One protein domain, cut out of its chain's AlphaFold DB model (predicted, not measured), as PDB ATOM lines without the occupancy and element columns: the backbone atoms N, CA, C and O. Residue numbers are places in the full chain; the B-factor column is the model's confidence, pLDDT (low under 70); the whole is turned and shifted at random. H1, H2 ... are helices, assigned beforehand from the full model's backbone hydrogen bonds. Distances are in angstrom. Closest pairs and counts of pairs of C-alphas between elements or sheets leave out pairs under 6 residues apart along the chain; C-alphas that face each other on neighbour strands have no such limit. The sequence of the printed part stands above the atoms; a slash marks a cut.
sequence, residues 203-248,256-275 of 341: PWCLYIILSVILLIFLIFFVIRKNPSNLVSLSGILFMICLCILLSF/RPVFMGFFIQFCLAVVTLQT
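What this domain is: This is residues 203 to 248 and 256 to 275 of the 341 residues of the protein "Nucleos_tra2_N domain-containing protein" of Schistocephalus solidus (UniProt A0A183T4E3). Two helices, H1 and H2, make an open V with its point at the tight turn between them, and the third, H3, crosses H1 near its middle without a close fit. Contacts are few, and residues 241 to 248, at the far end of the arm H2 makes, stick out. The printed part has 66 residues with three named helices, in the order H1, H2, H3, and no named strand; the class is all helix. It is only just loose, close to compact, with a radius of gyration of the C-alphas of 13.2 A and spans of 37 by 26 by 21 A.

How they stand to each other: Begin with the longest helix, H1, residues 205 to 225. H2, residues 227 to 245, forms a helical hairpin with it, opposite ways at a steep tilt of 39 degrees. They only just touch, with 3 pairs of C-alphas within 8 A, through residue 222 of H1 alone and residues 229 to 233 of H2 alone; the closest C-alphas, of Val 222 and Asn 229, are 6.0 A apart. Look next at H3, residues 256 to 274: it is close to H1 but not clearly touching, its closest C-alphas being those of Leu 214 and Phe 263, 7.0 A apart. H1 and H3 run the same way at 37 degrees, only just a steep tilt. H2 and H3 are apart. Every O i to N i+4 pair is within hydrogen-bond range in H1 and H3, and 13 of 15 are in H2.

Where its parts are: Find C-alpha 205 at (-32.615, -25.806, 118.051); from there H1 runs 30.1 A to C-alpha 225. H2 runs 28.1 A from C-alpha 227 at (-2.201, -25.614, 112.133). H3 runs 26.3 A and ends with C-alpha 274 at (-7.309, -19.297, 129.359).

The domain as a whole: The C-alphas farthest apart, of Phe 248 and Thr 275, are 39.8 A apart. Residues 249 to 255 are not printed; across this cut, C-alphas 248 and 256 are 18.6 A apart. The link from H1 to H2 is tight. The mean pLDDT of the printed part is 80.7, and residues 203 to 205, 207 and 225 are under 70.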
ATOM      1  N   PRO A 203     -35.559 -28.569 122.405       60.25
ATOM      2  CA  PRO A 203     -34.400 -29.422 122.668       60.25
ATOM      3  C   PRO A 203     -33.468 -29.588 121.466       60.25
ATOM      4  O   PRO A 203     -32.313 -29.949 121.652       60.25
ATOM      5  N   TRP A 204     -33.947 -29.322 120.250       66.50
ATOM      6  CA  TRP A 204     -33.166 -29.488 119.026       66.50
ATOM      7  C   TRP A 204     -32.482 -28.191 118.591       66.50
ATOM      8  O   TRP A 204     -31.279 -28.198 118.364       66.50
ATOM      9  N   CYS A 205     -33.191 -27.059 118.551       66.75
ATOM     10  CA  CYS A 205     -32.615 -25.806 118.051       66.75
ATOM     11  C   CYS A 205     -31.514 -25.259 118.966       66.75
ATOM     12  O   CYS A 205     -30.438 -24.923 118.484       66.75
ATOM     13  N   LEU A 206     -31.736 -25.221 120.287       70.88
ATOM     14  CA  LEU A 206     -30.718 -24.735 121.225       70.88
ATOM     15  C   LEU A 206     -29.490 -25.650 121.231       70.88
ATOM     16  O   LEU A 206     -28.364 -25.172 121.285       70.88
ATOM     17  N   TYR A 207     -29.701 -26.959 121.123       69.69
ATOM     18  CA  TYR A 207     -28.628 -27.942 121.064       69.69
ATOM     19  C   TYR A 207     -27.802 -27.841 119.780       69.69
ATOM     20  O   TYR A 207     -26.575 -27.859 119.842       69.69
ATOM     21  N   ILE A 208     -28.463 -27.680 118.629       75.88
ATOM     22  CA  ILE A 208     -27.796 -27.451 117.345       75.88
ATOM     23  C   ILE A 208     -26.980 -26.160 117.428       75.88
ATOM     24  O   ILE A 208     -25.786 -26.194 117.146       75.88
ATOM     25  N   ILE A 209     -27.571 -25.066 117.918       82.00
ATOM     26  CA  ILE A 209     -26.887 -23.777 118.097       82.00
ATOM     27  C   ILE A 209     -25.675 -23.922 119.029       82.00
ATOM     28  O   ILE A 209     -24.586 -23.472 118.687       82.00
ATOM     29  N   LEU A 210     -25.821 -24.604 120.166       77.12
ATOM     30  CA  LEU A 210     -24.733 -24.833 121.117       77.12
ATOM     31  C   LEU A 210     -23.604 -25.676 120.511       77.12
ATOM     32  O   LEU A 210     -22.432 -25.368 120.712       77.12
ATOM     33  N   SER A 211     -23.954 -26.716 119.749       77.25
ATOM     34  CA  SER A 211     -22.983 -27.578 119.070       77.25
ATOM     35  C   SER A 211     -22.231 -26.831 117.968       77.25
ATOM     36  O   SER A 211     -21.018 -26.978 117.854       77.25
ATOM     37  N   VAL A 212     -22.922 -25.971 117.214       82.31
ATOM     38  CA  VAL A 212     -22.336 -25.145 116.154       82.31
ATOM     39  C   VAL A 212     -21.421 -24.088 116.764       82.31
ATOM     40  O   VAL A 212     -20.303 -23.913 116.290       82.31
ATOM     41  N   ILE A 213     -21.832 -23.443 117.859       84.31
ATOM     42  CA  ILE A 213     -20.988 -22.495 118.599       84.31
ATOM     43  C   ILE A 213     -19.732 -23.193 119.130       84.31
ATOM     44  O   ILE A 213     -18.635 -22.668 118.959       84.31
ATOM     45  N   LEU A 214     -19.870 -24.381 119.732       79.81
ATOM     46  CA  LEU A 214     -18.734 -25.168 120.216       79.81
ATOM     47  C   LEU A 214     -17.782 -25.522 119.065       79.81
ATOM     48  O   LEU A 214     -16.576 -25.330 119.194       79.81
ATOM     49  N   LEU A 215     -18.317 -25.999 117.938       79.12
ATOM     50  CA  LEU A 215     -17.538 -26.406 116.771       79.12
ATOM     51  C   LEU A 215     -16.795 -25.215 116.148       79.12
ATOM     52  O   LEU A 215     -15.593 -25.302 115.906       79.12
ATOM     53  N   ILE A 216     -17.482 -24.086 115.947       84.19
ATOM     54  CA  ILE A 216     -16.885 -22.854 115.414       84.19
ATOM     55  C   ILE A 216     -15.814 -22.333 116.369       84.19
ATOM     56  O   ILE A 216     -14.726 -21.981 115.923       84.19
ATOM     57  N   PHE A 217     -16.085 -22.304 117.674       81.25
ATOM     58  CA  PHE A 217     -15.118 -21.828 118.660       81.25
ATOM     59  C   PHE A 217     -13.888 -22.741 118.726       81.25
ATOM     60  O   PHE A 217     -12.767 -22.247 118.814       81.25
ATOM     61  N   LEU A 218     -14.074 -24.060 118.633       76.75
ATOM     62  CA  LEU A 218     -12.991 -25.040 118.603       76.75
ATOM     63  C   LEU A 218     -12.121 -24.865 117.352       76.75
ATOM     64  O   LEU A 218     -10.901 -24.767 117.467       76.75
ATOM     65  N   ILE A 219     -12.738 -24.742 116.174       78.69
ATOM     66  CA  ILE A 219     -12.039 -24.505 114.903       78.69
ATOM     67  C   ILE A 219     -11.309 -23.158 114.936       78.69
ATOM     68  O   ILE A 219     -10.121 -23.091 114.623       78.69
ATOM     69  N   PHE A 220     -11.978 -22.091 115.377       82.25
ATOM     70  CA  PHE A 220     -11.384 -20.763 115.512       82.25
ATOM     71  C   PHE A 220     -10.198 -20.777 116.481       82.25
ATOM     72  O   PHE A 220      -9.136 -20.242 116.168       82.25
ATOM     73  N   PHE A 221     -10.336 -21.434 117.634       74.88
ATOM     74  CA  PHE A 221      -9.264 -21.550 118.617       74.88
ATOM     75  C   PHE A 221      -8.056 -22.333 118.079       74.88
ATOM     76  O   PHE A 221      -6.913 -21.928 118.300       74.88
ATOM     77  N   VAL A 222      -8.301 -23.414 117.331       70.81
ATOM     78  CA  VAL A 222      -7.256 -24.234 116.698       70.81
ATOM     79  C   VAL A 222      -6.518 -23.443 115.613       70.81
ATOM     80  O   VAL A 222      -5.286 -23.370 115.652       70.81
ATOM     81  N   ILE A 223      -7.249 -22.780 114.707       72.12
ATOM     82  CA  ILE A 223      -6.673 -21.979 113.612       72.12
ATOM     83  C   ILE A 223      -5.855 -20.805 114.159       72.12
ATOM     84  O   ILE A 223      -4.770 -20.518 113.659       72.12
ATOM     85  N   ARG A 224      -6.342 -20.132 115.209       74.50
ATOM     86  CA  ARG A 224      -5.671 -18.955 115.781       74.50
ATOM     87  C   ARG A 224      -4.352 -19.280 116.476       74.50
ATOM     88  O   ARG A 224      -3.543 -18.369 116.631       74.50
ATOM     89  N   LYS A 225      -4.145 -20.525 116.924       68.06
ATOM     90  CA  LYS A 225      -2.932 -20.910 117.654       68.06
ATOM     91  C   LYS A 225      -1.841 -21.513 116.777       68.06
ATOM     92  O   LYS A 225      -0.724 -21.062 116.954       68.06
ATOM     93  N   ASN A 226      -2.122 -22.520 115.936       74.94
ATOM     94  CA  ASN A 226      -1.181 -23.138 114.974       74.94
ATOM     95  C   ASN A 226      -1.874 -24.295 114.212       74.94
ATOM     96  O   ASN A 226      -2.578 -25.078 114.856       74.94
ATOM     97  N   PRO A 227      -1.607 -24.513 112.906       71.81
ATOM     98  CA  PRO A 227      -2.201 -25.614 112.133       71.81
ATOM     99  C   PRO A 227      -1.781 -27.011 112.626       71.81
ATOM    100  O   PRO A 227      -2.536 -27.963 112.483       71.81
ATOM    101  N   SER A 228      -0.638 -27.155 113.302       74.06
ATOM    102  CA  SER A 228      -0.220 -28.442 113.897       74.06
ATOM    103  C   SER A 228      -1.186 -28.953 114.990       74.06
ATOM    104  O   SER A 228      -1.307 -30.155 115.222       74.06
ATOM    105  N   ASN A 229      -1.980 -28.065 115.604       73.38
ATOM    106  CA  ASN A 229      -2.977 -28.445 116.612       73.38
ATOM    107  C   ASN A 229      -4.203 -29.174 116.023       73.38
ATOM    108  O   ASN A 229      -5.037 -29.666 116.787       73.38
ATOM    109  N   LEU A 230      -4.303 -29.293 114.691       73.50
ATOM    110  CA  LEU A 230      -5.299 -30.132 114.010       73.50
ATOM    111  C   LEU A 230      -5.215 -31.599 114.464       73.50
ATOM    112  O   LEU A 230      -6.237 -32.277 114.542       73.50
ATOM    113  N   VAL A 231      -4.020 -32.061 114.848       82.00
ATOM    114  CA  VAL A 231      -3.807 -33.408 115.401       82.00
ATOM    115  C   VAL A 231      -4.508 -33.587 116.755       82.00
ATOM    116  O   VAL A 231      -5.038 -34.653 117.054       82.00
ATOM    117  N   SER A 232      -4.584 -32.539 117.582       81.62
ATOM    118  CA  SER A 232      -5.311 -32.613 118.856       81.62
ATOM    119  C   SER A 232      -6.824 -32.710 118.635       81.62
ATOM    120  O   SER A 232      -7.512 -33.451 119.339       81.62
ATOM    121  N   LEU A 233      -7.332 -32.013 117.613       79.75
ATOM    122  CA  LEU A 233      -8.739 -32.064 117.230       79.75
ATOM    123  C   LEU A 233      -9.133 -33.446 116.692       79.75
ATOM    124  O   LEU A 233     -10.177 -33.981 117.075       79.75
ATOM    125  N   SER A 234      -8.286 -34.047 115.849       83.62
ATOM    126  CA  SER A 234      -8.529 -35.392 115.321       83.62
ATOM    127  C   SER A 234      -8.495 -36.456 116.418       83.62
ATOM    128  O   SER A 234      -9.308 -37.376 116.379       83.62
ATOM    129  N   GLY A 235      -7.650 -36.297 117.444       87.31
ATOM    130  CA  GLY A 235      -7.618 -37.188 118.606       87.31
ATOM    131  C   GLY A 235      -8.947 -37.236 119.370       87.31
ATOM    132  O   GLY A 235      -9.405 -38.314 119.741       87.31
ATOM    133  N   ILE A 236      -9.612 -36.092 119.556       85.62
ATOM    134  CA  ILE A 236     -10.921 -36.034 120.233       85.62
ATOM    135  C   ILE A 236     -11.995 -36.732 119.390       85.62
ATOM    136  O   ILE A 236     -12.775 -37.522 119.921       85.62
ATOM    137  N   LEU A 237     -12.006 -36.488 118.076       85.50
ATOM    138  CA  LEU A 237     -12.938 -37.149 117.161       85.50
ATOM    139  C   LEU A 237     -12.701 -38.666 117.122       85.50
ATOM    140  O   LEU A 237     -13.652 -39.441 117.197       85.50
ATOM    141  N   PHE A 238     -11.438 -39.089 117.092       90.75
ATOM    142  CA  PHE A 238     -11.046 -40.494 117.127       90.75
ATOM    143  C   PHE A 238     -11.488 -41.184 118.423       90.75
ATOM    144  O   PHE A 238     -12.045 -42.276 118.364       90.75
ATOM    145  N   MET A 239     -11.324 -40.537 119.582       89.88
ATOM    146  CA  MET A 239     -11.789 -41.079 120.866       89.88
ATOM    147  C   MET A 239     -13.313 -41.242 120.909       89.88
ATOM    148  O   MET A 239     -13.806 -42.242 121.426       89.88
ATOM    149  N   ILE A 240     -14.069 -40.303 120.332       88.06
ATOM    150  CA  ILE A 240     -15.530 -40.430 120.215       88.06
ATOM    151  C   ILE A 240     -15.890 -41.619 119.316       88.06
ATOM    152  O   ILE A 240     -16.723 -42.440 119.702       88.06
ATOM    153  N   CYS A 241     -15.238 -41.758 118.159       87.75
ATOM    154  CA  CYS A 241     -15.443 -42.891 117.256       87.75
ATOM    155  C   CYS A 241     -15.106 -44.231 117.924       87.75
ATOM    156  O   CYS A 241     -15.873 -45.183 117.797       87.75
ATOM    157  N   LEU A 242     -14.009 -44.302 118.682       90.38
ATOM    158  CA  LEU A 242     -13.607 -45.506 119.406       90.38
ATOM    159  C   LEU A 242     -14.630 -45.886 120.488       90.38
ATOM    160  O   LEU A 242     -14.990 -47.053 120.607       90.38
ATOM    161  N   CYS A 243     -15.163 -44.907 121.223       88.94
ATOM    162  CA  CYS A 243     -16.243 -45.132 122.188       88.94
ATOM    163  C   CYS A 243     -17.525 -45.666 121.530       88.94
ATOM    164  O   CYS A 243     -18.228 -46.475 122.135       88.94
ATOM    165  N   ILE A 244     -17.838 -45.227 120.307       87.19
ATOM    166  CA  ILE A 244     -18.985 -45.737 119.541       87.19
ATOM    167  C   ILE A 244     -18.707 -47.164 119.059       87.19
ATOM    168  O   ILE A 244     -19.587 -48.015 119.173       87.19
ATOM    169  N   LEU A 245     -17.490 -47.440 118.581       88.25
ATOM    170  CA  LEU A 245     -17.084 -48.755 118.078       88.25
ATOM    171  C   LEU A 245     -17.050 -49.825 119.179       88.25
ATOM    172  O   LEU A 245     -17.453 -50.958 118.947       88.25
ATOM    173  N   LEU A 246     -16.609 -49.462 120.387       89.88
ATOM    174  CA  LEU A 246     -16.597 -50.345 121.560       89.88
ATOM    175  C   LEU A 246     -17.973 -50.467 122.244       89.88
ATOM    176  O   LEU A 246     -18.110 -51.181 123.239       89.88
ATOM    177  N   SER A 247     -18.999 -49.761 121.758       88.69
ATOM    178  CA  SER A 247     -20.331 -49.796 122.358       88.69
ATOM    179  C   SER A 247     -21.113 -51.026 121.902       88.69
ATOM    180  O   SER A 247     -21.273 -51.273 120.714       88.69
ATOM    181  N   PHE A 248     -21.691 -51.755 122.857       84.44
ATOM    182  CA  PHE A 248     -22.514 -52.941 122.588       84.44
ATOM    183  C   PHE A 248     -23.825 -52.610 121.842       84.44
ATOM    184  O   PHE A 248     -24.383 -53.453 121.151       84.44
ATOM    185  N   ARG A 256     -27.548 -36.429 124.069       77.25
ATOM    186  CA  ARG A 256     -27.784 -35.275 124.953       77.25
ATOM    187  C   ARG A 256     -26.736 -35.136 126.078       77.25
ATOM    188  O   ARG A 256     -26.118 -34.076 126.157       77.25
ATOM    189  N   PRO A 257     -26.497 -36.151 126.935       82.06
ATOM    190  CA  PRO A 257     -25.459 -36.083 127.966       82.06
ATOM    191  C   PRO A 257     -24.040 -35.985 127.395       82.06
ATOM    192  O   PRO A 257     -23.208 -35.315 127.996       82.06
ATOM    193  N   VAL A 258     -23.770 -36.598 126.239       82.94
ATOM    194  CA  VAL A 258     -22.437 -36.593 125.616       82.94
ATOM    195  C   VAL A 258     -22.030 -35.168 125.239       82.94
ATOM    196  O   VAL A 258     -21.001 -34.672 125.690       82.94
ATOM    197  N   PHE A 259     -22.876 -34.462 124.489       79.31
ATOM    198  CA  PHE A 259     -22.586 -33.089 124.073       79.31
ATOM    199  C   PHE A 259     -22.633 -32.090 125.235       79.31
ATOM    200  O   PHE A 259     -21.831 -31.159 125.262       79.31
ATOM    201  N   MET A 260     -23.511 -32.291 126.225       80.00
ATOM    202  CA  MET A 260     -23.504 -31.466 127.441       80.00
ATOM    203  C   MET A 260     -22.223 -31.654 128.255       80.00
ATOM    204  O   MET A 260     -21.674 -30.674 128.757       80.00
ATOM    205  N   GLY A 261     -21.712 -32.885 128.337       83.06
ATOM    206  CA  GLY A 261     -20.421 -33.181 128.951       83.06
ATOM    207  C   GLY A 261     -19.285 -32.437 128.255       83.06
ATOM    208  O   GLY A 261     -18.549 -31.703 128.914       83.06
ATOM    209  N   PHE A 262     -19.200 -32.536 126.924       84.31
ATOM    210  CA  PHE A 262     -18.183 -31.824 126.144       84.31
ATOM    211  C   PHE A 262     -18.291 -30.303 126.270       84.31
ATOM    212  O   PHE A 262     -17.273 -29.638 126.439       84.31
ATOM    213  N   PHE A 263     -19.505 -29.750 126.238       81.75
ATOM    214  CA  PHE A 263     -19.711 -28.313 126.390       81.75
ATOM    215  C   PHE A 263     -19.241 -27.817 127.761       81.75
ATOM    216  O   PHE A 263     -18.459 -26.873 127.842       81.75
ATOM    217  N   ILE A 264     -19.651 -28.488 128.842       83.75
ATOM    218  CA  ILE A 264     -19.244 -28.110 130.202       83.75
ATOM    219  C   ILE A 264     -17.736 -28.291 130.387       83.75
ATOM    220  O   ILE A 264     -17.084 -27.403 130.937       83.75
ATOM    221  N   GLN A 265     -17.167 -29.400 129.910       87.50
ATOM    222  CA  GLN A 265     -15.730 -29.667 129.984       87.50
ATOM    223  C   GLN A 265     -14.926 -28.593 129.245       87.50
ATOM    224  O   GLN A 265     -13.921 -28.106 129.762       87.50
ATOM    225  N   PHE A 266     -15.397 -28.178 128.068       83.19
ATOM    226  CA  PHE A 266     -14.776 -27.120 127.283       83.19
ATOM    227  C   PHE A 266     -14.895 -25.746 127.953       83.19
ATOM    228  O   PHE A 266     -13.898 -25.035 128.087       83.19
ATOM    229  N   CYS A 267     -16.085 -25.383 128.439       84.19
ATOM    230  CA  CYS A 267     -16.295 -24.148 129.194       84.19
ATOM    231  C   CYS A 267     -15.393 -24.090 130.425       84.19
ATOM    232  O   CYS A 267     -14.752 -23.068 130.665       84.19
ATOM    233  N   LEU A 268     -15.300 -25.188 131.178       84.62
ATOM    234  CA  LEU A 268     -14.433 -25.265 132.343       84.62
ATOM    235  C   LEU A 268     -12.970 -25.092 131.932       84.62
ATOM    236  O   LEU A 268     -12.297 -24.257 132.519       84.62
ATOM    237  N   ALA A 269     -12.500 -25.767 130.880       86.06
ATOM    238  CA  ALA A 269     -11.133 -25.610 130.382       86.06
ATOM    239  C   ALA A 269     -10.804 -24.164 129.961       86.06
ATOM    240  O   ALA A 269      -9.736 -23.653 130.297       86.06
ATOM    241  N   VAL A 270     -11.707 -23.467 129.266       84.19
ATOM    242  CA  VAL A 270     -11.489 -22.061 128.872       84.19
ATOM    243  C   VAL A 270     -11.484 -21.139 130.096       84.19
ATOM    244  O   VAL A 270     -10.608 -20.278 130.233       84.19
ATOM    245  N   VAL A 271     -12.426 -21.332 131.019       83.25
ATOM    246  CA  VAL A 271     -12.502 -20.534 132.250       83.25
ATOM    247  C   VAL A 271     -11.248 -20.725 133.100       83.25
ATOM    248  O   VAL A 271     -10.736 -19.748 133.641       83.25
ATOM    249  N   THR A 272     -10.714 -21.942 133.197       85.81
ATOM    250  CA  THR A 272      -9.606 -22.254 134.107       85.81
ATOM    251  C   THR A 272      -8.227 -22.042 133.486       85.81
ATOM    252  O   THR A 272      -7.369 -21.458 134.144       85.81
ATOM    253  N   LEU A 273      -7.998 -22.453 132.231       82.06
ATOM    254  CA  LEU A 273      -6.676 -22.379 131.590       82.06
ATOM    255  C   LEU A 273      -6.450 -21.087 130.797       82.06
ATOM    256  O   LEU A 273      -5.315 -20.626 130.713       82.06
ATOM    257  N   GLN A 274      -7.485 -20.501 130.185       83.19
ATOM    258  CA  GLN A 274      -7.309 -19.297 129.359       83.19
ATOM    259  C   GLN A 274      -7.511 -17.995 130.130       83.19
ATOM    260  O   GLN A 274      -6.884 -16.980 129.817       83.19
ATOM    261  N   THR A 275      -8.386 -17.995 131.133       84.06
ATOM    262  CA  THR A 275      -8.701 -16.765 131.861       84.06
ATOM    263  C   THR A 275      -7.646 -16.499 132.931       84.06
ATOM    264  O   THR A 275      -7.364 -17.359 133.764       84.06
TER     265      THR A 275